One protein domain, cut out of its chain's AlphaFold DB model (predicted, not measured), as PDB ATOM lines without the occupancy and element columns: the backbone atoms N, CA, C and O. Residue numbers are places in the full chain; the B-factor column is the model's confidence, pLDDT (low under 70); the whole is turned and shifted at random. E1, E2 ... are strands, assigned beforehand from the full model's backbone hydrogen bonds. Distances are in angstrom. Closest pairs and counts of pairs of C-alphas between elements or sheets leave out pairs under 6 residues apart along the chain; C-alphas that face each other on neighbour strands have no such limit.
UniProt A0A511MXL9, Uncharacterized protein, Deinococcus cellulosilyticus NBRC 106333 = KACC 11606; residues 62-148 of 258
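Overview. This is residues 62 to 148 of the 258 residues of an uncharacterized protein of Deinococcus cellulosilyticus NBRC 106333 = KACC 11606 (UniProt A0A511MXL9). The domain is a small sandwich of two antiparallel sheets face to face, a larger one of E1, E7, E3 and E4 and a smaller one of E2, E6 and E5, with the strands of the one crossed at 51 degrees to those of the other. The chain folds back and forth between the two layers, E4 running on into E5 from one sheet to the other, and a long loop, residues 79 to 104, links E2 to E3 round the outside of the sandwich. The printed part has 87 residues with seven named strands, E1 to E7 in order along the chain, and no named helix; the sheet orders are E1 - E7 - E3 - E4 and E2 - E6 - E5. The class is all strand, though under half of the residues, 38 of 87, are in named elements. The whole is compact, with a radius of gyration of the C-alphas of 12.4 A and spans of 39 by 27 by 21 A.

Arrangement. In the larger sheet the inner strands E7, residues 140 to 147, and E3, residues 105 to 111, are antiparallel neighbours at 163 degrees, with N 108 and O 144 2.8 A apart, within hydrogen-bond range. On the other side of E7 is the edge strand E1, residues 62 to 66, antiparallel at 161 degrees, with N 63 and O 145 at 2.9 A. The other edge strand is E4, residues 118 to 120, which forms a hairpin with E3; they are antiparallel at 129 degrees, with N 109 and O 118 at 2.9 A. From edge to edge of this sheet the strands' lines turn by 84 degrees. In the smaller sheet the inner strand is E6, residues 131 to 135. The edge strand E2, residues 74 to 78, is antiparallel to E6 at 159 degrees, with N 75 and O 134 at 2.9 A. The edge strand E5, residues 122 to 126, forms a hairpin with E6, antiparallel at 169 degrees, with N 123 and O 133 at 2.8 A. The two sheets form a sandwich, two sheets face to face: the facing parts are 10.2 A centre to centre and their best planes 12 degrees apart. Between the sheets, the closest C-alphas of E4 and E6 are those of Ala 120 and Ala 135, 6.2 A apart, and those of E3 and E5 are Ala 107 and Ile 122, 6.6 A apart. E6 and E7 are near each other, with 6 pairs of C-alphas within 10 A. E4 and E5 meet only through their link, and E4 runs on into E5 at 52 degrees. E1 and E5 are apart.

Along the chain. E7 is the longest strand by residues and measures 20.0 A from C-alpha 140 at (4.159, -37.482, -27.587) to C-alpha 147 at (-2.677, -37.321, -8.840). E3 measures 20.4 A, E1 13.6 A and the short E4 6.1 A. E1 begins at C-alpha 62, at (3.215, -34.611, -9.847). In the other sheet, E6 measures 13.4 A, E2 13.0 A and E5 11.2 A.

Size, cuts and confidence. The two C-alphas farthest apart are those of Gln 90 and Gly 113, 38.8 A, while those of Arg 62 and Val 148, the first and last printed, are 9.0 A apart. The link from E2 to E3 is long, with 26 residues whose C-alphas lie 10 to 20 A from the mean of the C-alphas. The links E4 to E5, E5 to E6 and E6 to E7 are tight, and E1 to E2 and E3 to E4 are short. The printed part has no cut. The mean pLDDT of the printed part is 95.7, and no printed residue is under 70.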
ATOM      1  N   ARG A  62       2.858 -34.611  -8.427       97.12
ATOM      2  CA  ARG A  62       3.215 -34.611  -9.847       97.12
ATOM      3  C   ARG A  62       4.212 -35.724 -10.126       97.12
ATOM      4  O   ARG A  62       5.195 -35.834  -9.400       97.12
ATOM      5  N   GLU A  63       3.980 -36.458 -11.204       97.56
ATOM      6  CA  GLU A  63       4.951 -37.374 -11.793       97.56
ATOM      7  C   GLU A  63       5.101 -37.080 -13.286       97.56
ATOM      8  O   GLU A  63       4.113 -36.795 -13.966       97.56
ATOM      9  N   GLU A  64       6.334 -37.115 -13.783       97.12
ATOM     10  CA  GLU A  64       6.657 -36.914 -15.196       97.12
ATOM     11  C   GLU A  64       7.415 -38.129 -15.716       97.12
ATOM     12  O   GLU A  64       8.462 -38.487 -15.181       97.12
ATOM     13  N   VAL A  65       6.905 -38.734 -16.784       97.31
ATOM     14  CA  VAL A  65       7.526 -39.888 -17.431       97.31
ATOM     15  C   VAL A  65       7.891 -39.546 -18.867       97.31
ATOM     16  O   VAL A  65       7.108 -38.929 -19.592       97.31
ATOM     17  N   GLU A  66       9.088 -39.953 -19.280       96.81
ATOM     18  CA  GLU A  66       9.451 -40.004 -20.694       96.81
ATOM     19  C   GLU A  66       8.995 -41.343 -21.266       96.81
ATOM     20  O   GLU A  66       9.178 -42.391 -20.644       96.81
ATOM     21  N   ILE A  67       8.386 -41.301 -22.444       95.88
ATOM     22  CA  ILE A  67       7.816 -42.465 -23.116       95.88
ATOM     23  C   ILE A  67       8.463 -42.638 -24.484       95.88
ATOM     24  O   ILE A  67       9.055 -41.711 -25.044       95.88
ATOM     25  N   THR A  68       8.362 -43.846 -25.028       94.19
ATOM     26  CA  THR A  68       8.797 -44.091 -26.403       94.19
ATOM     27  C   THR A  68       7.707 -43.595 -27.344       94.19
ATOM     28  O   THR A  68       6.543 -43.940 -27.179       94.19
ATOM     29  N   MET A  69       8.082 -42.774 -28.324       94.12
ATOM     30  CA  MET A  69       7.165 -42.385 -29.393       94.12
ATOM     31  C   MET A  69       6.807 -43.618 -30.222       94.12
ATOM     32  O   MET A  69       7.690 -44.330 -30.705       94.12
ATOM     33  N   ASP A  70       5.515 -43.865 -30.390       94.56
ATOM     34  CA  ASP A  70       4.979 -44.993 -31.145       94.56
ATOM     35  C   ASP A  70       3.579 -44.665 -31.686       94.56
ATOM     36  O   ASP A  70       3.008 -43.619 -31.387       94.56
ATOM     37  N   ALA A  71       3.023 -45.553 -32.510       91.06
ATOM     38  CA  ALA A  71       1.715 -45.349 -33.127       91.06
ATOM     39  C   ALA A  71       0.525 -45.605 -32.180       91.06
ATOM     40  O   ALA A  71      -0.620 -45.383 -32.588       91.06
ATOM     41  N   ASP A  72       0.758 -46.080 -30.952       92.62
ATOM     42  CA  ASP A  72      -0.322 -46.377 -30.020       92.62
ATOM     43  C   ASP A  72      -0.960 -45.075 -29.527       92.62
ATOM     44  O   ASP A  72      -0.299 -44.104 -29.154       92.62
ATOM     45  N   LEU A  73      -2.293 -45.057 -29.514       93.44
ATOM     46  CA  LEU A  73      -3.074 -43.868 -29.159       93.44
ATOM     47  C   LEU A  73      -3.264 -43.705 -27.647       93.44
ATOM     48  O   LEU A  73      -3.940 -42.778 -27.195       93.44
ATOM     49  N   THR A  74      -2.709 -44.621 -26.854       96.38
ATOM     50  CA  THR A  74      -2.794 -44.598 -25.397       96.38
ATOM     51  C   THR A  74      -1.500 -45.069 -24.768       96.38
ATOM     52  O   THR A  74      -0.870 -45.979 -25.289       96.38
ATOM     53  N   GLU A  75      -1.189 -44.525 -23.602       97.88
ATOM     54  CA  GLU A  75      -0.074 -44.941 -22.761       97.88
ATOM     55  C   GLU A  75      -0.572 -45.276 -21.354       97.88
ATOM     56  O   GLU A  75      -1.458 -44.593 -20.832       97.88
ATOM     57  N   VAL A  76      -0.003 -46.308 -20.728       98.00
ATOM     58  CA  VAL A  76      -0.326 -46.688 -19.346       98.00
ATOM     59  C   VAL A  76       0.813 -46.270 -18.427       98.00
ATOM     60  O   VAL A  76       1.857 -46.914 -18.370       98.00
ATOM     61  N   VAL A  77       0.579 -45.237 -17.623       98.06
ATOM     62  CA  VAL A  77       1.535 -44.797 -16.605       98.06
ATOM     63  C   VAL A  77       1.297 -45.583 -15.318       98.06
ATOM     64  O   VAL A  77       0.241 -45.460 -14.691       98.06
ATOM     65  N   ASN A  78       2.275 -46.395 -14.909       98.06
ATOM     66  CA  ASN A  78       2.216 -47.175 -13.671       98.06
ATOM     67  C   ASN A  78       2.868 -46.414 -12.505       98.06
ATOM     68  O   ASN A  78       4.064 -46.545 -12.246       98.06
ATOM     69  N   LEU A  79       2.060 -45.642 -11.779       97.94
ATOM     70  CA  LEU A  79       2.494 -44.858 -10.619       97.94
ATOM     71  C   LEU A  79       2.961 -45.755  -9.460       97.94
ATOM     72  O   LEU A  79       3.879 -45.388  -8.726       97.94
ATOM     73  N   GLY A  80       2.377 -46.948  -9.317       96.44
ATOM     74  CA  GLY A  80       2.770 -47.921  -8.295       96.44
ATOM     75  C   GLY A  80       4.192 -48.446  -8.491       96.44
ATOM     76  O   GLY A  80       4.963 -48.527  -7.535       96.44
ATOM     77  N   ALA A  81       4.572 -48.741  -9.737       96.50
ATOM     78  CA  ALA A  81       5.932 -49.152 -10.090       96.50
ATOM     79  C   ALA A  81       6.971 -48.046  -9.826       96.50
ATOM     80  O   ALA A  81       8.124 -48.350  -9.523       96.50
ATOM     81  N   LEU A  82       6.549 -46.778  -9.873       95.56
ATOM     82  CA  LEU A  82       7.356 -45.601  -9.526       95.56
ATOM     83  C   LEU A  82       7.383 -45.320  -8.008       95.56
ATOM     84  O   LEU A  82       8.074 -44.419  -7.539       95.56
ATOM     85  N   GLY A  83       6.682 -46.130  -7.207       94.75
ATOM     86  CA  GLY A  83       6.669 -46.034  -5.748       94.75
ATOM     87  C   GLY A  83       5.655 -45.036  -5.189       94.75
ATOM     88  O   GLY A  83       5.769 -44.655  -4.021       94.75
ATOM     89  N   HIS A  84       4.681 -44.615  -5.994       96.44
ATOM     90  CA  HIS A  84       3.573 -43.771  -5.559       96.44
ATOM     91  C   HIS A  84       2.343 -44.599  -5.176       96.44
ATOM     92  O   HIS A  84       2.145 -45.716  -5.644       96.44
ATOM     93  N   ASP A  85       1.499 -44.012  -4.335       95.06
ATOM     94  CA  ASP A  85       0.232 -44.596  -3.894       95.06
ATOM     95  C   ASP A  85      -0.902 -43.690  -4.378       95.06
ATOM     96  O   ASP A  85      -1.112 -42.609  -3.820       95.06
ATOM     97  N   LEU A  86      -1.566 -44.087  -5.462       96.44
ATOM     98  CA  LEU A  86      -2.701 -43.379  -6.041       96.44
ATOM     99  C   LEU A  86      -3.961 -43.779  -5.274       96.44
ATOM    100  O   LEU A  86      -4.292 -44.956  -5.172       96.44
ATOM    101  N   ILE A  87      -4.719 -42.798  -4.792       95.94
ATOM    102  CA  ILE A  87      -5.962 -43.074  -4.065       95.94
ATOM    103  C   ILE A  87      -7.167 -42.426  -4.724       95.94
ATOM    104  O   ILE A  87      -7.076 -41.393  -5.390       95.94
ATOM    105  N   ARG A  88      -8.322 -43.041  -4.487       95.31
ATOM    106  CA  ARG A  88      -9.618 -42.493  -4.859       95.31
ATOM    107  C   ARG A  88     -10.180 -41.707  -3.686       95.31
ATOM    108  O   ARG A  88     -10.346 -42.258  -2.600       95.31
ATOM    109  N   THR A  89     -10.507 -40.441  -3.903       94.75
ATOM    110  CA  THR A  89     -11.150 -39.629  -2.863       94.75
ATOM    111  C   THR A  89     -12.654 -39.901  -2.817       94.75
ATOM    112  O   THR A  89     -13.225 -40.529  -3.709       94.75
ATOM    113  N   GLN A  90     -13.335 -39.390  -1.788       90.75
ATOM    114  CA  GLN A  90     -14.804 -39.438  -1.715       90.75
ATOM    115  C   GLN A  90     -15.482 -38.423  -2.647       90.75
ATOM    116  O   GLN A  90     -16.711 -38.332  -2.674       90.75
ATOM    117  N   ARG A  91     -14.712 -37.623  -3.401       90.75
ATOM    118  CA  ARG A  91     -15.293 -36.628  -4.302       90.75
ATOM    119  C   ARG A  91     -16.015 -37.334  -5.452       90.75
ATOM    120  O   ARG A  91     -15.464 -38.257  -6.054       90.75
ATOM    121  N   PRO A  92     -17.245 -36.908  -5.783       88.62
ATOM    122  CA  PRO A  92     -18.002 -37.541  -6.845       88.62
ATOM    123  C   PRO A  92     -17.320 -37.306  -8.195       88.62
ATOM    124  O   PRO A  92     -16.931 -36.187  -8.526       88.62
ATOM    125  N   PHE A  93     -17.238 -38.366  -8.995       92.25
ATOM    126  CA  PHE A  93     -16.896 -38.292 -10.408       92.25
ATOM    127  C   PHE A  93     -18.116 -38.731 -11.215       92.25
ATOM    128  O   PHE A  93     -18.561 -39.872 -11.108       92.25
ATOM    129  N   THR A  94     -18.686 -37.796 -11.972       87.62
ATOM    130  CA  THR A  94     -19.882 -38.023 -12.802       87.62
ATOM    131  C   THR A  94     -19.583 -37.960 -14.298       87.62
ATOM    132  O   THR A  94     -20.472 -38.220 -15.103       87.62
ATOM    133  N   GLY A  95     -18.357 -37.588 -14.680       80.75
ATOM    134  CA  GLY A  95     -17.894 -37.714 -16.058       80.75
ATOM    135  C   GLY A  95     -17.699 -39.193 -16.388       80.75
ATOM    136  O   GLY A  95     -17.311 -39.970 -15.529       80.75
ATOM    137  N   GLY A  96     -18.005 -39.621 -17.605       92.75
ATOM    138  CA  GLY A  96     -17.511 -40.914 -18.083       92.75
ATOM    139  C   GLY A  96     -16.028 -40.815 -18.439       92.75
ATOM    140  O   GLY A  96     -15.468 -39.721 -18.480       92.75
ATOM    141  N   PHE A  97     -15.405 -41.949 -18.745       95.81
ATOM    142  CA  PHE A  97     -14.168 -41.945 -19.523       95.81
ATOM    143  C   PHE A  97     -14.502 -41.994 -21.025       95.81
ATOM    144  O   PHE A  97     -15.489 -42.637 -21.393       95.81
ATOM    145  N   PRO A  98     -13.702 -41.361 -21.899       96.62
ATOM    146  CA  PRO A  98     -12.534 -40.529 -21.593       96.62
ATOM    147  C   PRO A  98     -12.892 -39.165 -20.972       96.62
ATOM    148  O   PRO A  98     -13.963 -38.624 -21.234       96.62
ATOM    149  N   THR A  99     -11.991 -38.596 -20.164       97.00
ATOM    150  CA  THR A  99     -12.189 -37.290 -19.501       97.00
ATOM    151  C   THR A  99     -10.892 -36.498 -19.355       97.00
ATOM    152  O   THR A  99      -9.832 -37.075 -19.143       97.00
ATOM    153  N   GLN A 100     -10.980 -35.166 -19.368       95.00
ATOM    154  CA  GLN A 100      -9.899 -34.266 -18.929       95.00
ATOM    155  C   GLN A 100     -10.117 -33.737 -17.500       95.00
ATOM    156  O   GLN A 100      -9.319 -32.951 -16.997       95.00
ATOM    157  N   SER A 101     -11.230 -34.095 -16.858       87.62
ATOM    158  CA  SER A 101     -11.678 -33.511 -15.588       87.62
ATOM    159  C   SER A 101     -12.087 -34.611 -14.611       87.62
ATOM    160  O   SER A 101     -13.263 -34.802 -14.299       87.62
ATOM    161  N   HIS A 102     -11.104 -35.399 -14.173       96.19
ATOM    162  CA  HIS A 102     -11.272 -36.313 -13.048       96.19
ATOM    163  C   HIS A 102     -10.821 -35.594 -11.761       96.19
ATOM    164  O   HIS A 102      -9.756 -34.977 -11.759       96.19
ATOM    165  N   PRO A 103     -11.577 -35.651 -10.646       95.25
ATOM    166  CA  PRO A 103     -11.221 -34.908  -9.433       95.25
ATOM    167  C   PRO A 103      -9.833 -35.290  -8.905       95.25
ATOM    168  O   PRO A 103      -9.077 -34.430  -8.444       95.25
ATOM    169  N   ASP A 104      -9.487 -36.574  -8.987       96.94
ATOM    170  CA  ASP A 104      -8.279 -37.116  -8.358       96.94
ATOM    171  C   ASP A 104      -7.065 -37.185  -9.280       96.94
ATOM    172  O   ASP A 104      -5.959 -37.350  -8.777       96.94
ATOM    173  N   VAL A 105      -7.248 -37.058 -10.599       97.69
ATOM    174  CA  VAL A 105      -6.173 -37.248 -11.580       97.69
ATOM    175  C   VAL A 105      -6.336 -36.263 -12.731       97.69
ATOM    176  O   VAL A 105      -7.431 -36.101 -13.260       97.69
ATOM    177  N   VAL A 106      -5.244 -35.626 -13.138       97.62
ATOM    178  CA  VAL A 106      -5.163 -34.784 -14.334       97.62
ATOM    179  C   VAL A 106      -3.918 -35.192 -15.112       97.62
ATOM    180  O   VAL A 106      -2.874 -35.422 -14.509       97.62
ATOM    181  N   ALA A 107      -4.021 -35.296 -16.435       98.12
ATOM    182  CA  ALA A 107      -2.914 -35.687 -17.299       98.12
ATOM    183  C   ALA A 107      -2.608 -34.596 -18.329       98.12
ATOM    184  O   ALA A 107      -3.517 -33.935 -18.836       98.12
ATOM    185  N   TYR A 108      -1.328 -34.449 -18.650       98.12
ATOM    186  CA  TYR A 108      -0.822 -33.597 -19.716       98.12
ATOM    187  C   TYR A 108       0.200 -34.370 -20.545       98.12
ATOM    188  O   TYR A 108       0.923 -35.215 -20.018       98.12
ATOM    189  N   THR A 109       0.277 -34.062 -21.830       98.00
ATOM    190  CA  THR A 109       1.244 -34.632 -22.770       98.00
ATOM    191  C   THR A 109       2.101 -33.528 -23.365       98.00
ATOM    192  O   THR A 109       1.633 -32.404 -23.533       98.00
ATOM    193  N   GLN A 110       3.341 -33.856 -23.702       97.88
ATOM    194  CA  GLN A 110       4.251 -32.978 -24.431       97.88
ATOM    195  C   GLN A 110       4.814 -33.733 -25.641       97.88
ATOM    196  O   GLN A 110       5.334 -34.847 -25.502       97.88
ATOM    197  N   GLU A 111       4.692 -33.120 -26.816       96.12
ATOM    198  CA  GLU A 111       5.234 -33.620 -28.086       96.12
ATOM    199  C   GLU A 111       6.752 -33.390 -28.192       96.12
ATOM    200  O   GLU A 111       7.305 -32.496 -27.544       96.12
ATOM    201  N   ASP A 112       7.451 -34.207 -28.985       94.25
ATOM    202  CA  ASP A 112       8.901 -34.081 -29.165       94.25
ATOM    203  C   ASP A 112       9.288 -32.727 -29.773       94.25
ATOM    204  O   ASP A 112       8.696 -32.242 -30.736       94.25
ATOM    205  N   GLY A 113      10.300 -32.093 -29.182       89.12
ATOM    206  CA  GLY A 113      10.742 -30.754 -29.568       89.12
ATOM    207  C   GLY A 113       9.799 -29.612 -29.164       89.12
ATOM    208  O   GLY A 113      10.116 -28.462 -29.472       89.12
ATOM    209  N   SER A 114       8.689 -29.890 -28.469       92.75
ATOM    210  CA  SER A 114       7.825 -28.864 -27.883       92.75
ATOM    211  C   SER A 114       8.143 -28.622 -26.406       92.75
ATOM    212  O   SER A 114       8.435 -29.552 -25.657       92.75
ATOM    213  N   ASP A 115       8.008 -27.369 -25.973       91.50
ATOM    214  CA  ASP A 115       8.033 -26.975 -24.560       91.50
ATOM    215  C   ASP A 115       6.615 -26.824 -23.967       91.50
ATOM    216  O   ASP A 115       6.461 -26.517 -22.782       91.50
ATOM    217  N   THR A 116       5.563 -27.042 -24.766       94.69
ATOM    218  CA  THR A 116       4.166 -26.924 -24.324       94.69
ATOM    219  C   THR A 116       3.654 -28.216 -23.699       94.69
ATOM    220  O   THR A 116       4.032 -29.314 -24.100       94.69
ATOM    221  N   TRP A 117       2.783 -28.066 -22.701       96.12
ATOM    222  CA  TRP A 117       2.059 -29.165 -22.071       96.12
ATOM    223  C   TRP A 117       0.581 -29.036 -22.407       96.12
ATOM    224  O   TRP A 117      -0.076 -28.079 -21.996       96.12
ATOM    225  N   ASP A 118       0.059 -30.017 -23.129       96.56
ATOM    226  CA  ASP A 118      -1.326 -30.037 -23.571       96.56
ATOM    227  C   ASP A 118      -2.141 -30.982 -22.696       96.56
ATOM    228  O   ASP A 118      -1.727 -32.105 -22.399       96.56
ATOM    229  N   LYS A 119      -3.308 -30.518 -22.238       97.38
ATOM    230  CA  LYS A 119      -4.163 -31.305 -21.346       97.38
ATOM    231  C   LYS A 119      -4.685 -32.535 -22.088       97.38
ATOM    232  O   LYS A 119      -5.377 -32.415 -23.099       97.38
ATOM    233  N   ALA A 120      -4.392 -33.716 -21.561       97.44
ATOM    234  CA  ALA A 120      -4.700 -34.986 -22.201       97.44
ATOM    235  C   ALA A 120      -5.965 -35.629 -21.622       97.44
ATOM    236  O   ALA A 120      -6.343 -35.409 -20.468       97.44
ATOM    237  N   ASN A 121      -6.631 -36.446 -22.438       98.06
ATOM    238  CA  ASN A 121      -7.733 -37.276 -21.965       98.06
ATOM    239  C   ASN A 121      -7.186 -38.465 -21.177       98.06
ATOM    240  O   ASN A 121      -6.336 -39.205 -21.662       98.06
ATOM    241  N   ILE A 122      -7.748 -38.705 -20.004       98.19
ATOM    242  CA  ILE A 122      -7.596 -39.953 -19.265       98.19
ATOM    243  C   ILE A 122      -8.672 -40.908 -19.781       98.19
ATOM    244  O   ILE A 122      -9.844 -40.533 -19.840       98.19
ATOM    245  N   THR A 123      -8.296 -42.120 -20.174       98.12
ATOM    246  CA  THR A 123      -9.213 -43.141 -20.716       98.12
ATOM    247  C   THR A 123      -9.570 -44.213 -19.691       98.12
ATOM    248  O   THR A 123     -10.635 -44.815 -19.797       98.12
ATOM    249  N   ALA A 124      -8.720 -44.429 -18.688       97.94
ATOM    250  CA  ALA A 124      -8.991 -45.310 -17.559       97.94
ATOM    251  C   ALA A 124      -8.100 -44.956 -16.359       97.94
ATOM    252  O   ALA A 124      -7.012 -44.402 -16.519       97.94
ATOM    253  N   ILE A 125      -8.561 -45.305 -15.158       98.19
ATOM    254  CA  ILE A 125      -7.782 -45.240 -13.918       98.19
ATOM    255  C   ILE A 125      -8.028 -46.538 -13.151       98.19
ATOM    256  O   ILE A 125      -9.181 -46.861 -12.855       98.19
ATOM    257  N   ASP A 126      -6.961 -47.251 -12.800       97.75
ATOM    258  CA  ASP A 126      -7.018 -48.391 -11.888       97.75
ATOM    259  C   ASP A 126      -6.337 -48.018 -10.566       97.75
ATOM    260  O   ASP A 126      -5.113 -48.011 -10.437       97.75
ATOM    261  N   PHE A 127      -7.158 -47.699  -9.565       96.62
ATOM    262  CA  PHE A 127      -6.693 -47.349  -8.222       96.62
ATOM    263  C   PHE A 127      -6.099 -48.539  -7.458       96.62
ATOM    264  O   PHE A 127      -5.335 -48.331  -6.524       96.62
ATOM    265  N   ALA A 128      -6.439 -49.781  -7.817       95.75
ATOM    266  CA  ALA A 128      -5.869 -50.961  -7.168       95.75
ATOM    267  C   ALA A 128      -4.486 -51.291  -7.745       95.75
ATOM    268  O   ALA A 128      -3.575 -51.653  -7.001       95.75
ATOM    269  N   ALA A 129      -4.323 -51.135  -9.060       96.00
ATOM    270  CA  ALA A 129      -3.044 -51.324  -9.742       96.00
ATOM    271  C   ALA A 129      -2.140 -50.076  -9.720       96.00
ATOM    272  O   ALA A 129      -0.978 -50.171 -10.109       96.00
ATOM    273  N   ASN A 130      -2.649 -48.926  -9.261       97.44
ATOM    274  CA  ASN A 130      -1.984 -47.622  -9.319       97.44
ATOM    275  C   ASN A 130      -1.583 -47.215 -10.748       97.44
ATOM    276  O   ASN A 130      -0.461 -46.756 -10.979       97.44
ATOM    277  N   THR A 131      -2.486 -47.387 -11.714       98.25
ATOM    278  CA  THR A 131      -2.230 -47.043 -13.119       98.25
ATOM    279  C   THR A 131      -3.205 -46.000 -13.656       98.25
ATOM    280  O   THR A 131      -4.373 -45.932 -13.262       98.25
ATOM    281  N   VAL A 132      -2.709 -45.172 -14.574       98.38
ATOM    282  CA  VAL A 132      -3.491 -44.169 -15.305       98.38
ATOM    283  C   VAL A 132      -3.253 -44.372 -16.794       98.38
ATOM    284  O   VAL A 132      -2.110 -44.321 -17.246       98.38
ATOM    285  N   THR A 133      -4.323 -44.578 -17.558       98.44
ATOM    286  CA  THR A 133      -4.250 -44.676 -19.019       98.44
ATOM    287  C   THR A 133      -4.560 -43.320 -19.635       98.44
ATOM    288  O   THR A 133      -5.629 -42.749 -19.397       98.44
ATOM    289  N   VAL A 134      -3.633 -42.801 -20.433       98.38
ATOM    290  CA  VAL A 134      -3.685 -41.464 -21.033       98.38
ATOM    291  C   VAL A 134      -3.749 -41.592 -22.546       98.38
ATOM    292  O   VAL A 134      -2.996 -42.364 -23.128       98.38
ATOM    293  N   ALA A 135      -4.640 -40.845 -23.190       97.81
ATOM    294  CA  ALA A 135      -4.659 -40.725 -24.642       97.81
ATOM    295  C   ALA A 135      -3.490 -39.853 -25.120       97.81
ATOM    296  O   ALA A 135      -3.258 -38.781 -24.557       97.81
ATOM    297  N   LYS A 136      -2.800 -40.284 -26.177       96.62
ATOM    298  CA  LYS A 136      -1.661 -39.569 -26.766       96.62
ATOM    299  C   LYS A 136      -1.684 -39.605 -28.295       96.62
ATOM    300  O   LYS A 136      -2.356 -40.446 -28.892       96.62
ATOM    301  N   THR A 137      -0.953 -38.686 -28.919       95.06
ATOM    302  CA  THR A 137      -0.574 -38.762 -30.339       95.06
ATOM    303  C   THR A 137       0.750 -39.517 -30.479       95.06
ATOM    304  O   THR A 137       1.417 -39.812 -29.482       95.06
ATOM    305  N   ALA A 138       1.135 -39.845 -31.715       95.12
ATOM    306  CA  ALA A 138       2.366 -40.590 -31.971       95.12
ATOM    307  C   ALA A 138       3.643 -39.798 -31.640       95.12
ATOM    308  O   ALA A 138       4.675 -40.393 -31.337       95.12
ATOM    309  N   ASP A 139       3.547 -38.467 -31.646       95.00
ATOM    310  CA  ASP A 139       4.667 -37.551 -31.426       95.00
ATOM    311  C   ASP A 139       4.868 -37.200 -29.938       95.00
ATOM    312  O   ASP A 139       5.803 -36.478 -29.589       95.00
ATOM    313  N   VAL A 140       4.012 -37.701 -29.035       97.00
ATOM    314  CA  VAL A 140       4.159 -37.482 -27.587       97.00
ATOM    315  C   VAL A 140       5.390 -38.206 -27.059       97.00
ATOM    316  O   VAL A 140       5.530 -39.419 -27.198       97.00
ATOM    317  N   LYS A 141       6.237 -37.455 -26.354       97.00
ATOM    318  CA  LYS A 141       7.459 -37.954 -25.719       97.00
ATOM    319  C   LYS A 141       7.406 -37.928 -24.201       97.00
ATOM    320  O   LYS A 141       8.118 -38.697 -23.558       97.00
ATOM    321  N   LYS A 142       6.593 -37.051 -23.609       97.81
ATOM    322  CA  LYS A 142       6.454 -36.975 -22.152       97.81
ATOM    323  C   LYS A 142       5.005 -36.926 -21.723       97.81
ATOM    324  O   LYS A 142       4.167 -36.316 -22.386       97.81
ATOM    325  N   ILE A 143       4.743 -37.524 -20.570       98.06
ATOM    326  CA  ILE A 143       3.450 -37.471 -19.901       98.06
ATOM    327  C   ILE A 143       3.665 -36.959 -18.486       98.06
ATOM    328  O   ILE A 143       4.511 -37.466 -17.753       98.06
ATOM    329  N   ARG A 144       2.868 -35.968 -18.096       97.94
ATOM    330  CA  ARG A 144       2.791 -35.459 -16.732       97.94
ATOM    331  C   ARG A 144       1.456 -35.867 -16.132       97.94
ATOM    332  O   ARG A 144       0.404 -35.565 -16.692       97.94
ATOM    333  N   ILE A 145       1.500 -36.509 -14.974       98.19
ATOM    334  CA  ILE A 145       0.322 -36.902 -14.208       98.19
ATOM    335  C   ILE A 145       0.315 -36.133 -12.896       98.19
ATOM    336  O   ILE A 145       1.235 -36.251 -12.090       98.19
ATOM    337  N   TYR A 146      -0.759 -35.389 -12.659       98.31
ATOM    338  CA  TYR A 146      -1.092 -34.894 -11.336       98.31
ATOM    339  C   TYR A 146      -2.100 -35.834 -10.697       98.31
ATOM    340  O   TYR A 146      -3.156 -36.080 -11.276       98.31
ATOM    341  N   PHE A 147      -1.816 -36.345  -9.505       97.94
ATOM    342  CA  PHE A 147      -2.677 -37.321  -8.840       97.94
ATOM    343  C   PHE A 147      -2.761 -37.093  -7.337       97.94
ATOM    344  O   PHE A 147      -1.807 -36.615  -6.735       97.94
ATOM    345  N   VAL A 148      -3.879 -37.453  -6.709       97.44
ATOM    346  CA  VAL A 148      -4.019 -37.405  -5.246       97.44
ATOM    347  C   VAL A 148      -3.246 -38.578  -4.612       97.44
ATOM    348  O   VAL A 148      -3.616 -39.732  -4.839       97.44
TER     349      VAL A 148